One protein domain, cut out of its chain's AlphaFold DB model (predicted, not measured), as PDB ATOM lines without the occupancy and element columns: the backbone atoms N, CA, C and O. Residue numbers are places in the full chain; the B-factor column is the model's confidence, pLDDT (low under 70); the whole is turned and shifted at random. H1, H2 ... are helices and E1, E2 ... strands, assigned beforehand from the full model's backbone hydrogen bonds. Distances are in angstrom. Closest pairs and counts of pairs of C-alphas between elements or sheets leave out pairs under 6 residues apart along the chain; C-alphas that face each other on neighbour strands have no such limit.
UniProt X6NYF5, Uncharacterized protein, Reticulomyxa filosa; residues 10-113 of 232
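What this domain is: This is residues 10 to 113 of the 232 residues of an uncharacterized protein of Reticulomyxa filosa (UniProt X6NYF5). What would one see first? A twisted sheet of four strands makes a wall, with the long helix H1 packed along one face; beyond the other face, and away from the sheet, lies the helix H4. What is it made of? The printed part has 104 residues with four named helices and four named strands, in the order E1 H1 H2 E2 E3 E4 H3 H4. The sheet runs E1 E4 E3 E2 and is mixed, and the class is mixed, helices and strands. The whole is compact, with a radius of gyration of the C-alphas of 14.9 A and spans of 42 by 33 by 23 A.

How they stand to each other: Where does E1 run? E1, residues 16 to 22, is an edge strand, parallel to its neighbour E4, residues 80 to 87, at 18 degrees; N 20 and O 84 are 2.8 A apart. Where is H1? H1, residues 25 to 41, is on the sheet in two layers, a helix on one face, at a height over the sheet of 9.5 A, over E4 and E3, residues 68 to 73. It runs along the strands, at 3 degrees to E4 on the local plane, and the closest C-alphas of H1 and E4 are those of Leu 28 and Phe 85, 6.5 A apart. H2, residues 43 to 46, is close to H1 but not clearly touching, with the closest C-alphas, Val 39 and Met 46, 5.4 A apart. How do the other strands pair? E2, residues 49 to 54, E3 and E4 form a meander, each the antiparallel neighbour of the one before, with N 53 and O 69 at 2.8 A and N 70 and O 83 at 2.8 A. E1, H1 H2, E2 is a split strand-helix-strand unit, its two strands having E4 and E3 between them, with a right-handed crossover. What of the last helices? H3, residues 88 to 91, only grazes the sheet, and H4, residues 94 to 107, is apart from the four strands. In H1 every O i to N i+4 pair is within hydrogen-bond range, in H4 8 of 10; H2 and H3 are too short for such a pair.

Where its parts are: Where does the first element begin? C-alpha 16 of E1 is at (154.988, 141.708, 158.372). How long are the longer elements? E1 measures 20.5 A, H1 24.3 A, E4 23.1 A and H4 20.0 A, with C-alpha 107 at (150.494, 160.848, 138.061).

The domain as a whole: How large is it? The two C-alphas farthest apart, those of Thr 41 and Phe 107, are 42.1 A apart. Is it unbroken and sure? The printed part has no cut, and the long link is E2 to E3, 13 residues. Residue 46 and residues 59 to 62 have pLDDT under 70.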
ATOM      1  N   ARG A  10     164.531 150.721 159.055       75.44
ATOM      2  CA  ARG A  10     163.515 151.251 159.984       75.44
ATOM      3  C   ARG A  10     162.317 151.893 159.280       75.44
ATOM      4  O   ARG A  10     161.316 152.169 159.927       75.44
ATOM      5  N   GLN A  11     162.431 152.174 157.982       80.00
ATOM      6  CA  GLN A  11     161.351 152.725 157.161       80.00
ATOM      7  C   GLN A  11     160.476 151.636 156.521       80.00
ATOM      8  O   GLN A  11     159.463 151.971 155.911       80.00
ATOM      9  N   LEU A  12     160.845 150.356 156.649       83.44
ATOM     10  CA  LEU A  12     160.038 149.239 156.163       83.44
ATOM     11  C   LEU A  12     158.875 149.014 157.132       83.44
ATOM     12  O   LEU A  12     159.074 148.581 158.267       83.44
ATOM     13  N   THR A  13     157.663 149.349 156.694       84.25
ATOM     14  CA  THR A  13     156.451 149.227 157.520       84.25
ATOM     15  C   THR A  13     155.618 147.994 157.203       84.25
ATOM     16  O   THR A  13     154.668 147.716 157.923       84.25
ATOM     17  N   ASP A  14     155.950 147.276 156.134       82.94
ATOM     18  CA  ASP A  14     155.156 146.182 155.581       82.94
ATOM     19  C   ASP A  14     155.924 144.857 155.475       82.94
ATOM     20  O   ASP A  14     155.534 143.969 154.721       82.94
ATOM     21  N   LEU A  15     156.994 144.699 156.264       87.75
ATOM     22  CA  LEU A  15     157.745 143.443 156.344       87.75
ATOM     23  C   LEU A  15     156.869 142.295 156.873       87.75
ATOM     24  O   LEU A  15     156.961 141.164 156.404       87.75
ATOM     25  N   LEU A  16     156.014 142.602 157.853       91.56
ATOM     26  CA  LEU A  16     154.988 141.708 158.372       91.56
ATOM     27  C   LEU A  16     153.626 142.323 158.073       91.56
ATOM     28  O   LEU A  16     153.349 143.450 158.484       91.56
ATOM     29  N   ARG A  17     152.778 141.578 157.364       94.44
ATOM     30  CA  ARG A  17     151.436 142.017 156.991       94.44
ATOM     31  C   ARG A  17     150.417 140.934 157.301       94.44
ATOM     32  O   ARG A  17     150.638 139.768 156.979       94.44
ATOM     33  N   CYS A  18     149.280 141.331 157.857       94.69
ATOM     34  CA  CYS A  18     148.078 140.506 157.881       94.69
ATOM     35  C   CYS A  18     146.875 141.292 157.355       94.69
ATOM     36  O   CYS A  18     146.860 142.525 157.357       94.69
ATOM     37  N   ALA A  19     145.877 140.560 156.873       95.75
ATOM     38  CA  ALA A  19     144.663 141.117 156.309       95.75
ATOM     39  C   ALA A  19     143.441 140.420 156.914       95.75
ATOM     40  O   ALA A  19     143.450 139.206 157.113       95.75
ATOM     41  N   PHE A  20     142.402 141.199 157.191       97.12
ATOM     42  CA  PHE A  20     141.100 140.737 157.649       97.12
ATOM     43  C   PHE A  20     140.039 141.243 156.678       97.12
ATOM     44  O   PHE A  20     140.011 142.436 156.374       97.12
ATOM     45  N   VAL A  21     139.169 140.350 156.211       96.62
ATOM     46  CA  VAL A  21     138.083 140.671 155.277       96.62
ATOM     47  C   VAL A  21     136.751 140.564 156.017       96.62
ATOM     48  O   VAL A  21     136.520 139.590 156.730       96.62
ATOM     49  N   PHE A  22     135.897 141.575 155.868       97.38
ATOM     50  CA  PHE A  22     134.595 141.672 156.530       97.38
ATOM     51  C   PHE A  22     133.476 141.846 155.507       97.38
ATOM     52  O   PHE A  22     133.650 142.549 154.511       97.38
ATOM     53  N   ASP A  23     132.308 141.275 155.787       97.31
ATOM     54  CA  ASP A  23     131.123 141.431 154.934       97.31
ATOM     55  C   ASP A  23     130.317 142.693 155.228       97.31
ATOM     56  O   ASP A  23     129.577 143.168 154.370       97.31
ATOM     57  N   GLU A  24     130.486 143.267 156.419       96.81
ATOM     58  CA  GLU A  24     129.828 144.501 156.830       96.81
ATOM     59  C   GLU A  24     130.842 145.523 157.349       96.81
ATOM     60  O   GLU A  24     131.703 145.218 158.182       96.81
ATOM     61  N   PHE A  25     130.671 146.791 156.962       96.62
ATOM     62  CA  PHE A  25     131.437 147.914 157.521       96.62
ATOM     63  C   PHE A  25     131.384 147.974 159.049       96.62
ATOM     64  O   PHE A  25     132.376 148.296 159.702       96.62
ATOM     65  N   LYS A  26     130.231 147.656 159.640       97.19
ATOM     66  CA  LYS A  26     130.048 147.672 161.092       97.19
ATOM     67  C   LYS A  26     131.038 146.744 161.792       97.19
ATOM     68  O   LYS A  26     131.631 147.137 162.798       97.19
ATOM     69  N   ASP A  27     131.227 145.541 161.264       97.31
ATOM     70  CA  ASP A  27     132.136 144.558 161.847       97.31
ATOM     71  C   ASP A  27     133.598 144.876 161.535       97.31
ATOM     72  O   ASP A  27     134.445 144.715 162.413       97.31
ATOM     73  N   LEU A  28     133.877 145.467 160.369       97.50
ATOM     74  CA  LEU A  28     135.187 146.034 160.045       97.50
ATOM     75  C   LEU A  28     135.632 147.053 161.107       97.50
ATOM     76  O   LEU A  28     136.701 146.914 161.714       97.50
ATOM     77  N   TYR A  29     134.793 148.053 161.394       97.62
ATOM     78  CA  TYR A  29     135.102 149.081 162.392       97.62
ATOM     79  C   TYR A  29     135.123 148.525 163.825       97.62
ATOM     80  O   TYR A  29     135.924 148.970 164.650       97.62
ATOM     81  N   ARG A  30     134.321 147.497 164.138       97.38
ATOM     82  CA  ARG A  30     134.429 146.762 165.415       97.38
ATOM     83  C   ARG A  30     135.744 145.995 165.541       97.38
ATOM     84  O   ARG A  30     136.293 145.925 166.644       97.38
ATOM     85  N   GLY A  31     136.253 145.435 164.445       96.50
ATOM     86  CA  GLY A  31     137.571 144.810 164.383       96.50
ATOM     87  C   GLY A  31     138.668 145.814 164.734       96.50
ATOM     88  O   GLY A  31     139.495 145.552 165.612       96.50
ATOM     89  N   PHE A  32     138.605 147.010 164.144       97.00
ATOM     90  CA  PHE A  32     139.513 148.111 164.462       97.00
ATOM     91  C   PHE A  32     139.431 148.550 165.933       97.00
ATOM     92  O   PHE A  32     140.459 148.651 166.603       97.00
ATOM     93  N   GLU A  33     138.226 148.746 166.480       96.69
ATOM     94  CA  GLU A  33     138.044 149.090 167.900       96.69
ATOM     95  C   GLU A  33     138.533 147.986 168.847       96.69
ATOM     96  O   GLU A  33     139.063 148.258 169.926       96.69
ATOM     97  N   THR A  34     138.397 146.720 168.455       95.44
ATOM     98  CA  THR A  34     138.937 145.599 169.228       95.44
ATOM     99  C   THR A  34     140.454 145.642 169.253       95.44
ATOM    100  O   THR A  34     141.028 145.615 170.337       95.44
ATOM    101  N   MET A  35     141.105 145.824 168.105       94.31
ATOM    102  CA  MET A  35     142.558 145.977 168.045       94.31
ATOM    103  C   MET A  35     143.038 147.208 168.838       94.31
ATOM    104  O   MET A  35     143.955 147.075 169.646       94.31
ATOM    105  N   LYS A  36     142.350 148.359 168.754       94.50
ATOM    106  CA  LYS A  36     142.630 149.534 169.607       94.50
ATOM    107  C   LYS A  36     142.592 149.207 171.096       94.50
ATOM    108  O   LYS A  36     143.445 149.673 171.848       94.50
ATOM    109  N   ARG A  37     141.593 148.439 171.540       93.06
ATOM    110  CA  ARG A  37     141.504 148.002 172.939       93.06
ATOM    111  C   ARG A  37     142.661 147.081 173.303       93.06
ATOM    112  O   ARG A  37     143.272 147.323 174.334       93.06
ATOM    113  N   LEU A  38     142.993 146.105 172.458       87.88
ATOM    114  CA  LEU A  38     144.088 145.160 172.706       87.88
ATOM    115  C   LEU A  38     145.429 145.876 172.892       87.88
ATOM    116  O   LEU A  38     146.102 145.653 173.898       87.88
ATOM    117  N   VAL A  39     145.753 146.793 171.978       88.56
ATOM    118  CA  VAL A  39     146.969 147.614 172.040       88.56
ATOM    119  C   VAL A  39     147.013 148.427 173.344       88.56
ATOM    120  O   VAL A  39     148.024 148.427 174.038       88.56
ATOM    121  N   LYS A  40     145.889 149.036 173.753       89.31
ATOM    122  CA  LYS A  40     145.796 149.797 175.013       89.31
ATOM    123  C   LYS A  40     145.901 148.940 176.274       89.31
ATOM    124  O   LYS A  40     146.433 149.407 177.274       89.31
ATOM    125  N   THR A  41     145.342 147.731 176.269       89.50
ATOM    126  CA  THR A  41     145.328 146.858 177.455       89.50
ATOM    127  C   THR A  41     146.642 146.125 177.677       89.50
ATOM    128  O   THR A  41     146.883 145.651 178.782       89.50
ATOM    129  N   ALA A  42     147.479 146.015 176.645       84.62
ATOM    130  CA  ALA A  42     148.710 145.244 176.701       84.62
ATOM    131  C   ALA A  42     149.901 146.015 176.091       84.62
ATOM    132  O   ALA A  42     150.563 145.491 175.185       84.62
ATOM    133  N   PRO A  43     150.199 147.241 176.581       77.31
ATOM    134  CA  PRO A  43     151.200 148.129 175.981       77.31
ATOM    135  C   PRO A  43     152.606 147.518 175.998       77.31
ATOM    136  O   PRO A  43     153.352 147.658 175.033       77.31
ATOM    137  N   GLU A  44     152.924 146.757 177.051       77.19
ATOM    138  CA  GLU A  44     154.182 146.014 177.220       77.19
ATOM    139  C   GLU A  44     154.414 145.000 176.087       77.19
ATOM    140  O   GLU A  44     155.548 144.688 175.729       77.19
ATOM    141  N   THR A  45     153.322 144.458 175.538       73.81
ATOM    142  CA  THR A  45     153.369 143.397 174.532       73.81
ATOM    143  C   THR A  45     153.136 143.922 173.132       73.81
ATOM    144  O   THR A  45     153.963 143.628 172.297       73.81
ATOM    145  N   MET A  46     152.083 144.695 172.843       69.75
ATOM    146  CA  MET A  46     151.735 145.096 171.467       69.75
ATOM    147  C   MET A  46     152.299 146.455 171.026       69.75
ATOM    148  O   MET A  46     152.184 146.811 169.854       69.75
ATOM    149  N   GLY A  47     152.911 147.219 171.931       80.19
ATOM    150  CA  GLY A  47     153.294 148.600 171.646       80.19
ATOM    151  C   GLY A  47     152.072 149.509 171.485       80.19
ATOM    152  O   GLY A  47     151.071 149.313 172.167       80.19
ATOM    153  N   ASP A  48     152.164 150.512 170.608       88.06
ATOM    154  CA  ASP A  48     151.092 151.475 170.315       88.06
ATOM    155  C   ASP A  48     150.718 151.448 168.818       88.06
ATOM    156  O   ASP A  48     151.458 150.917 167.980       88.06
ATOM    157  N   ILE A  49     149.575 152.041 168.467       94.31
ATOM    158  CA  ILE A  49     149.196 152.298 167.079       94.31
ATOM    159  C   ILE A  49     150.060 153.440 166.549       94.31
ATOM    160  O   ILE A  49     149.918 154.595 166.940       94.31
ATOM    161  N   LEU A  50     150.927 153.123 165.593       93.88
ATOM    162  CA  LEU A  50     151.842 154.083 164.978       93.88
ATOM    163  C   LEU A  50     151.139 154.952 163.947       93.88
ATOM    164  O   LEU A  50     151.452 156.129 163.772       93.88
ATOM    165  N   ARG A  51     150.213 154.340 163.210       95.19
ATOM    166  CA  ARG A  51     149.472 154.994 162.141       95.19
ATOM    167  C   ARG A  51     148.181 154.240 161.897       95.19
ATOM    168  O   ARG A  51     148.211 153.028 161.738       95.19
ATOM    169  N   ALA A  52     147.081 154.964 161.769       95.75
ATOM    170  CA  ALA A  52     145.855 154.449 161.180       95.75
ATOM    171  C   ALA A  52     145.506 155.312 159.966       95.75
ATOM    172  O   ALA A  52     145.627 156.537 160.005       95.75
ATOM    173  N   LYS A  53     145.125 154.671 158.866       93.12
ATOM    174  CA  LYS A  53     144.683 155.325 157.640       93.12
ATOM    175  C   LYS A  53     143.362 154.701 157.225       93.12
ATOM    176  O   LYS A  53     143.356 153.591 156.697       93.12
ATOM    177  N   ASP A  54     142.278 155.437 157.435       94.31
ATOM    178  CA  ASP A  54     140.974 155.064 156.903       94.31
ATOM    179  C   ASP A  54     140.903 155.434 155.415       94.31
ATOM    180  O   ASP A  54     141.013 156.600 155.033       94.31
ATOM    181  N   GLY A  55     140.825 154.416 154.562       91.38
ATOM    182  CA  GLY A  55     140.666 154.568 153.124       91.38
ATOM    183  C   GLY A  55     139.211 154.586 152.663       91.38
ATOM    184  O   GLY A  55     139.012 154.749 151.465       91.38
ATOM    185  N   PHE A  56     138.225 154.412 153.548       89.62
ATOM    186  CA  PHE A  56     136.794 154.386 153.220       89.62
ATOM    187  C   PHE A  56     136.148 155.773 153.203       89.62
ATOM    188  O   PHE A  56     135.234 155.989 152.410       89.62
ATOM    189  N   GLU A  57     136.701 156.734 153.947       82.31
ATOM    190  CA  GLU A  57     136.237 158.128 153.971       82.31
ATOM    191  C   GLU A  57     137.270 159.172 153.470       82.31
ATOM    192  O   GLU A  57     137.558 160.145 154.170       82.31
ATOM    193  N   PRO A  58     137.894 159.046 152.279       73.19
ATOM    194  CA  PRO A  58     138.839 160.060 151.821       73.19
ATOM    195  C   PRO A  58     138.157 161.088 150.920       73.19
ATOM    196  O   PRO A  58     137.349 160.758 150.053       73.19
ATOM    197  N   THR A  59     138.586 162.341 151.051       67.62
ATOM    198  CA  THR A  59     138.200 163.433 150.143       67.62
ATOM    199  C   THR A  59     138.714 163.203 148.714       67.62
ATOM    200  O   THR A  59     138.106 163.663 147.755       67.62
ATOM    201  N   ASP A  60     139.824 162.469 148.569       67.38
ATOM    202  CA  ASP A  60     140.402 162.061 147.288       67.38
ATOM    203  C   ASP A  60     140.909 160.619 147.387       67.38
ATOM    204  O   ASP A  60     141.825 160.308 148.157       67.38
ATOM    205  N   VAL A  61     140.298 159.722 146.613       65.00
ATOM    206  CA  VAL A  61     140.713 158.324 146.548       65.00
ATOM    207  C   VAL A  61     141.005 157.953 145.115       65.00
ATOM    208  O   VAL A  61     140.112 157.869 144.271       65.00
ATOM    209  N   ALA A  62     142.279 157.680 144.867       65.00
ATOM    210  CA  ALA A  62     142.754 157.201 143.588       65.00
ATOM    211  C   ALA A  62     142.080 155.854 143.268       65.00
ATOM    212  O   ALA A  62     142.343 154.847 143.926       65.00
ATOM    213  N   PHE A  63     141.204 155.869 142.260       73.69
ATOM    214  CA  PHE A  63     140.706 154.685 141.556       73.69
ATOM    215  C   PHE A  63     140.053 153.620 142.434       73.69
ATOM    216  O   PHE A  63     140.313 152.443 142.257       73.69
ATOM    217  N   GLY A  64     139.213 153.999 143.397       78.94
ATOM    218  CA  GLY A  64     138.371 152.996 144.066       78.94
ATOM    219  C   GLY A  64     139.092 152.051 145.043       78.94
ATOM    220  O   GLY A  64     138.410 151.297 145.721       78.94
ATOM    221  N   TYR A  65     140.424 152.110 145.196       82.81
ATOM    222  CA  TYR A  65     141.133 151.305 146.201       82.81
ATOM    223  C   TYR A  65     140.722 151.757 147.612       82.81
ATOM    224  O   TYR A  65     140.889 152.930 147.962       82.81
ATOM    225  N   ARG A  66     140.137 150.851 148.406       89.44
ATOM    226  CA  ARG A  66     139.582 151.125 149.741       89.44
ATOM    227  C   ARG A  66     140.061 150.068 150.731       89.44
ATOM    228  O   ARG A  66     139.864 148.884 150.501       89.44
ATOM    229  N   GLN A  67     140.671 150.507 151.825       93.75
ATOM    230  CA  GLN A  67     141.029 149.663 152.966       93.75
ATOM    231  C   GLN A  67     141.226 150.550 154.194       93.75
ATOM    232  O   GLN A  67     141.639 151.705 154.055       93.75
ATOM    233  N   LEU A  68     141.033 150.002 155.387       96.12
ATOM    234  CA  LEU A  68     141.521 150.607 156.622       96.12
ATOM    235  C   LEU A  68     142.865 149.955 156.966       96.12
ATOM    236  O   LEU A  68     142.945 148.754 157.197       96.12
ATOM    237  N   LEU A  69     143.938 150.743 156.954       95.81
ATOM    238  CA  LEU A  69     145.302 150.269 157.192       95.81
ATOM    239  C   LEU A  69     145.796 150.763 158.544       95.81
ATOM    240  O   LEU A  69     145.697 151.954 158.844       95.81
ATOM    241  N   VAL A  70     146.374 149.864 159.333       96.44
ATOM    242  CA  VAL A  70     146.902 150.173 160.659       96.44
ATOM    243  C   VAL A  70     148.318 149.638 160.793       96.44
ATOM    244  O   VAL A  70     148.553 148.456 160.576       96.44
ATOM    245  N   ASN A  71     149.248 150.495 161.206       95.69
ATOM    246  CA  ASN A  71     150.603 150.095 161.555       95.69
ATOM    247  C   ASN A  71     150.746 150.019 163.073       95.69
ATOM    248  O   ASN A  71     150.431 150.986 163.775       95.69
ATOM    249  N   VAL A  72     151.264 148.898 163.562       93.38
ATOM    250  CA  VAL A  72     151.519 148.625 164.987       93.38
ATOM    251  C   VAL A  72     152.923 148.051 165.163       93.38
ATOM    252  O   VAL A  72     153.538 147.620 164.186       93.38
ATOM    253  N   TYR A  73     153.444 148.012 166.388       90.88
ATOM    254  CA  TYR A  73     154.645 147.221 166.659       90.88
ATOM    255  C   TYR A  73     154.303 145.729 166.757       90.88
ATOM    256  O   TYR A  73     153.299 145.339 167.348       90.88
ATOM    257  N   CYS A  74     155.152 144.877 166.179       86.94
ATOM    258  CA  CYS A  74     155.070 143.437 166.389       86.94
ATOM    259  C   CYS A  74     155.439 143.123 167.842       86.94
ATOM    260  O   CYS A  74     156.517 143.550 168.284       86.94
ATOM    261  N   PRO A  75     154.623 142.334 168.561       85.06
ATOM    262  CA  PRO A  75     154.846 142.119 169.974       85.06
ATOM    263  C   PRO A  75     156.220 141.577 170.346       85.06
ATOM    264  O   PRO A  75     156.726 140.670 169.690       85.06
ATOM    265  N   GLY A  76     156.826 142.141 171.394       85.25
ATOM    266  CA  GLY A  76     158.165 141.752 171.858       85.25
ATOM    267  C   GLY A  76     159.316 142.134 170.914       85.25
ATOM    268  O   GLY A  76     160.455 141.733 171.142       85.25
ATOM    269  N   THR A  77     159.052 142.913 169.860       86.75
ATOM    270  CA  THR A  77     160.069 143.361 168.899       86.75
ATOM    271  C   THR A  77     159.959 144.870 168.633       86.75
ATOM    272  O   THR A  77     159.114 145.559 169.198       86.75
ATOM    273  N   ARG A  78     160.813 145.404 167.750       84.12
ATOM    274  CA  ARG A  78     160.703 146.777 167.209       84.12
ATOM    275  C   ARG A  78     160.272 146.806 165.740       84.12
ATOM    276  O   ARG A  78     160.412 147.836 165.082       84.12
ATOM    277  N   LEU A  79     159.809 145.675 165.211       87.88
ATOM    278  CA  LEU A  79     159.346 145.583 163.831       87.88
ATOM    279  C   LEU A  79     157.967 146.221 163.713       87.88
ATOM    280  O   LEU A  79     157.124 146.044 164.589       87.88
ATOM    281  N   VAL A  80     157.734 146.950 162.627       91.12
ATOM    282  CA  VAL A  80     156.409 147.481 162.305       91.12
ATOM    283  C   VAL A  80     155.639 146.411 161.532       91.12
ATOM    284  O   VAL A  80     156.152 145.861 160.558       91.12
ATOM    285  N   CYS A  81     154.425 146.111 161.987       92.75
ATOM    286  CA  CYS A  81     153.454 145.284 161.280       92.75
ATOM    287  C   CYS A  81     152.393 146.157 160.629       92.75
ATOM    288  O   CYS A  81     151.930 147.122 161.238       92.75
ATOM    289  N   GLU A  82     151.942 145.744 159.452       95.56
ATOM    290  CA  GLU A  82     150.791 146.315 158.769       95.56
ATOM    291  C   GLU A  82     149.578 145.386 158.919       95.56
ATOM    292  O   GLU A  82     149.596 144.231 158.495       95.56
ATOM    293  N   ILE A  83     148.506 145.894 159.514       95.81
ATOM    294  CA  ILE A  83     147.212 145.224 159.615       95.81
ATOM    295  C   ILE A  83     146.259 145.912 158.646       95.81
ATOM    296  O   ILE A  83     146.009 147.116 158.754       95.81
ATOM    297  N   GLN A  84     145.715 145.154 157.701       96.62
ATOM    298  CA  GLN A  84     144.760 145.653 156.720       96.62
ATOM    299  C   GLN A  84     143.357 145.125 157.022       96.62
ATOM    300  O   GLN A  84     143.155 143.930 157.216       96.62
ATOM    301  N   PHE A  85     142.384 146.025 157.045       97.50
ATOM    302  CA  PHE A  85     140.968 145.728 157.185       97.50
ATOM    303  C   PHE A  85     140.285 146.031 155.849       97.50
ATOM    304  O   PHE A  85     140.241 147.187 155.408       97.50
ATOM    305  N   HIS A  86     139.756 144.991 155.216       96.19
ATOM    306  CA  HIS A  86     139.089 145.036 153.919       96.19
ATOM    307  C   HIS A  86     137.605 144.743 154.072       96.19
ATOM    308  O   HIS A  86     137.195 143.985 154.948       96.19
ATOM    309  N   HIS A  87     136.796 145.315 153.188       96.31
ATOM    310  CA  HIS A  87     135.409 144.894 153.023       96.31
ATOM    311  C   HIS A  87     135.321 143.989 151.793       96.31
ATOM    312  O   HIS A  87     135.886 144.330 150.752       96.31
ATOM    313  N   SER A  88     134.588 142.880 151.886       95.56
ATOM    314  CA  SER A  88     134.485 141.855 150.835       95.56
ATOM    315  C   SER A  88     134.077 142.412 149.464       95.56
ATOM    316  O   SER A  88     134.628 142.009 148.443       95.56
ATOM    317  N   MET A  89     133.208 143.432 149.433       93.31
ATOM    318  CA  MET A  89     132.826 144.165 148.218       93.31
ATOM    319  C   MET A  89     134.022 144.744 147.438       93.31
ATOM    320  O   MET A  89     133.972 144.785 146.208       93.31
ATOM    321  N   PHE A  90     135.076 145.203 148.124       90.88
ATOM    322  CA  PHE A  90     136.285 145.752 147.488       90.88
ATOM    323  C   PHE A  90     137.402 144.720 147.354       90.88
ATOM    324  O   PHE A  90     138.195 144.813 146.419       90.88
ATOM    325  N   ASP A  91     137.456 143.750 148.268       90.44
ATOM    326  CA  ASP A  91     138.484 142.707 148.308       90.44
ATOM    327  C   ASP A  91     138.543 141.913 146.993       90.44
ATOM    328  O   ASP A  91     139.618 141.708 146.431       90.44
ATOM    329  N   GLN A  92     137.377 141.617 146.403       87.25
ATOM    330  CA  GLN A  92     137.276 140.935 145.104       87.25
ATOM    331  C   GLN A  92     137.978 141.670 143.944       87.25
ATOM    332  O   GLN A  92     138.309 141.053 142.936       87.25
ATOM    333  N   PHE A  93     138.223 142.977 144.077       87.75
ATOM    334  CA  PHE A  93     138.922 143.793 143.080       87.75
ATOM    335  C   PHE A  93     140.326 144.210 143.540       87.75
ATOM    336  O   PHE A  93     141.002 144.962 142.839       87.75
ATOM    337  N   GLN A  94     140.788 143.764 144.714       86.44
ATOM    338  CA  GLN A  94     141.979 144.313 145.364       86.44
ATOM    339  C   GLN A  94     143.224 144.228 144.475       86.44
ATOM    340  O   GLN A  94     143.971 145.201 144.395       86.44
ATOM    341  N   SER A  95     143.435 143.105 143.783       86.38
ATOM    342  CA  SER A  95     144.590 142.904 142.898       86.38
ATOM    343  C   SER A  95     144.619 143.919 141.747       86.38
ATOM    344  O   SER A  95     145.611 144.630 141.553       86.38
ATOM    345  N   ASP A  96     143.499 144.068 141.035       86.69
ATOM    346  CA  ASP A  96     143.379 145.011 139.921       86.69
ATOM    347  C   ASP A  96     143.483 146.460 140.383       86.69
ATOM    348  O   ASP A  96     144.226 147.255 139.799       86.69
ATOM    349  N   LEU A  97     142.808 146.796 141.484       86.62
ATOM    350  CA  LEU A  97     142.865 148.127 142.073       86.62
ATOM    351  C   LEU A  97     144.266 148.448 142.608       86.62
ATOM    352  O   LEU A  97     144.706 149.589 142.493       86.62
ATOM    353  N   HIS A  98     144.999 147.469 143.146       84.50
ATOM    354  CA  HIS A  98     146.376 147.652 143.605       84.50
ATOM    355  C   HIS A  98     147.335 147.905 142.437       84.50
ATOM    356  O   HIS A  98     148.183 148.805 142.505       84.50
ATOM    357  N   ARG A  99     147.179 147.155 141.339       85.81
ATOM    358  CA  ARG A  99     147.933 147.366 140.096       85.81
ATOM    359  C   ARG A  99     147.663 148.758 139.530       85.81
ATOM    360  O   ARG A  99     148.607 149.517 139.289       85.81
ATOM    361  N   LEU A 100     146.390 149.123 139.397       84.94
ATOM    362  CA  LEU A 100     145.973 150.429 138.898       84.94
ATOM    363  C   LEU A 100     146.466 151.554 139.811       84.94
ATOM    364  O   LEU A 100     147.032 152.535 139.337       84.94
ATOM    365  N   TYR A 101     146.341 151.407 141.129       84.75
ATOM    366  CA  TYR A 101     146.883 152.354 142.103       84.75
ATOM    367  C   TYR A 101     148.401 152.543 141.946       84.75
ATOM    368  O   TYR A 101     148.897 153.671 141.948       84.75
ATOM    369  N   THR A 102     149.148 151.452 141.771       84.31
ATOM    370  CA  THR A 102     150.611 151.482 141.609       84.31
ATOM    371  C   THR A 102     151.046 152.240 140.358       84.31
ATOM    372  O   THR A 102     152.040 152.966 140.408       84.31
ATOM    373  N   GLN A 103     150.289 152.125 139.266       85.31
ATOM    374  CA  GLN A 103     150.519 152.877 138.031       85.31
ATOM    375  C   GLN A 103     150.074 154.338 138.169       85.31
ATOM    376  O   GLN A 103     150.793 155.269 137.813       85.31
ATOM    377  N   THR A 104     148.895 154.563 138.740       84.69
ATOM    378  CA  THR A 104     148.263 155.887 138.789       84.69
ATOM    379  C   THR A 104     148.852 156.820 139.840       84.69
ATOM    380  O   THR A 104     148.807 158.040 139.674       84.69
ATOM    381  N   ARG A 105     149.464 156.292 140.910       82.38
ATOM    382  CA  ARG A 105     150.169 157.115 141.911       82.38
ATOM    383  C   ARG A 105     151.347 157.893 141.316       82.38
ATOM    384  O   ARG A 105     151.757 158.889 141.908       82.38
ATOM    385  N   LEU A 106     151.861 157.471 140.157       85.75
ATOM    386  CA  LEU A 106     152.914 158.174 139.421       85.75
ATOM    387  C   LEU A 106     152.437 159.515 138.847       85.75
ATOM    388  O   LEU A 106     153.233 160.436 138.685       85.75
ATOM    389  N   PHE A 107     151.131 159.650 138.615       86.88
ATOM    390  CA  PHE A 107     150.494 160.848 138.061       86.88
ATOM    391  C   PHE A 107     149.962 161.798 139.143       86.88
ATOM    392  O   PHE A 107     149.223 162.740 138.845       86.88
ATOM    393  N   LYS A 108     150.310 161.561 140.416       83.38
ATOM    394  CA  LYS A 108     149.947 162.458 141.512       83.38
ATOM    395  C   LYS A 108     150.860 163.688 141.508       83.38
ATOM    396  O   LYS A 108     152.064 163.574 141.752       83.38
ATOM    397  N   LYS A 109     150.275 164.866 141.282       87.88
ATOM    398  CA  LYS A 109     150.946 166.168 141.337       87.88
ATOM    399  C   LYS A 109     150.238 167.045 142.366       87.88
ATOM    400  O   LYS A 109     149.060 167.346 142.216       87.88
ATOM    401  N   GLU A 110     150.963 167.441 143.412       87.12
ATOM    402  CA  GLU A 110     150.418 168.230 144.529       87.12
ATOM    403  C   GLU A 110     149.187 167.545 145.162       87.12
ATOM    404  O   GLU A 110     149.296 166.423 145.670       87.12
ATOM    405  N   SER A 111     148.027 168.203 145.129       84.00
ATOM    406  CA  SER A 111     146.734 167.716 145.624       84.00
ATOM    407  C   SER A 111     145.878 167.031 144.555       84.00
ATOM    408  O   SER A 111     144.763 166.617 144.855       84.00
ATOM    409  N   ARG A 112     146.376 166.907 143.318       86.06
ATOM    410  CA  ARG A 112     145.628 166.413 142.154       86.06
ATOM    411  C   ARG A 112     146.216 165.107 141.618       86.06
ATOM    412  O   ARG A 112     147.421 164.853 141.716       86.06
ATOM    413  N   ASN A 113     145.369 164.264 141.031       86.62
ATOM    414  CA  ASN A 113     145.791 163.066 140.307       86.62
ATOM    415  C   ASN A 113     145.387 163.208 138.836       86.62
ATOM    416  O   ASN A 113     144.210 163.074 138.504       86.62
TER     417      ASN A 113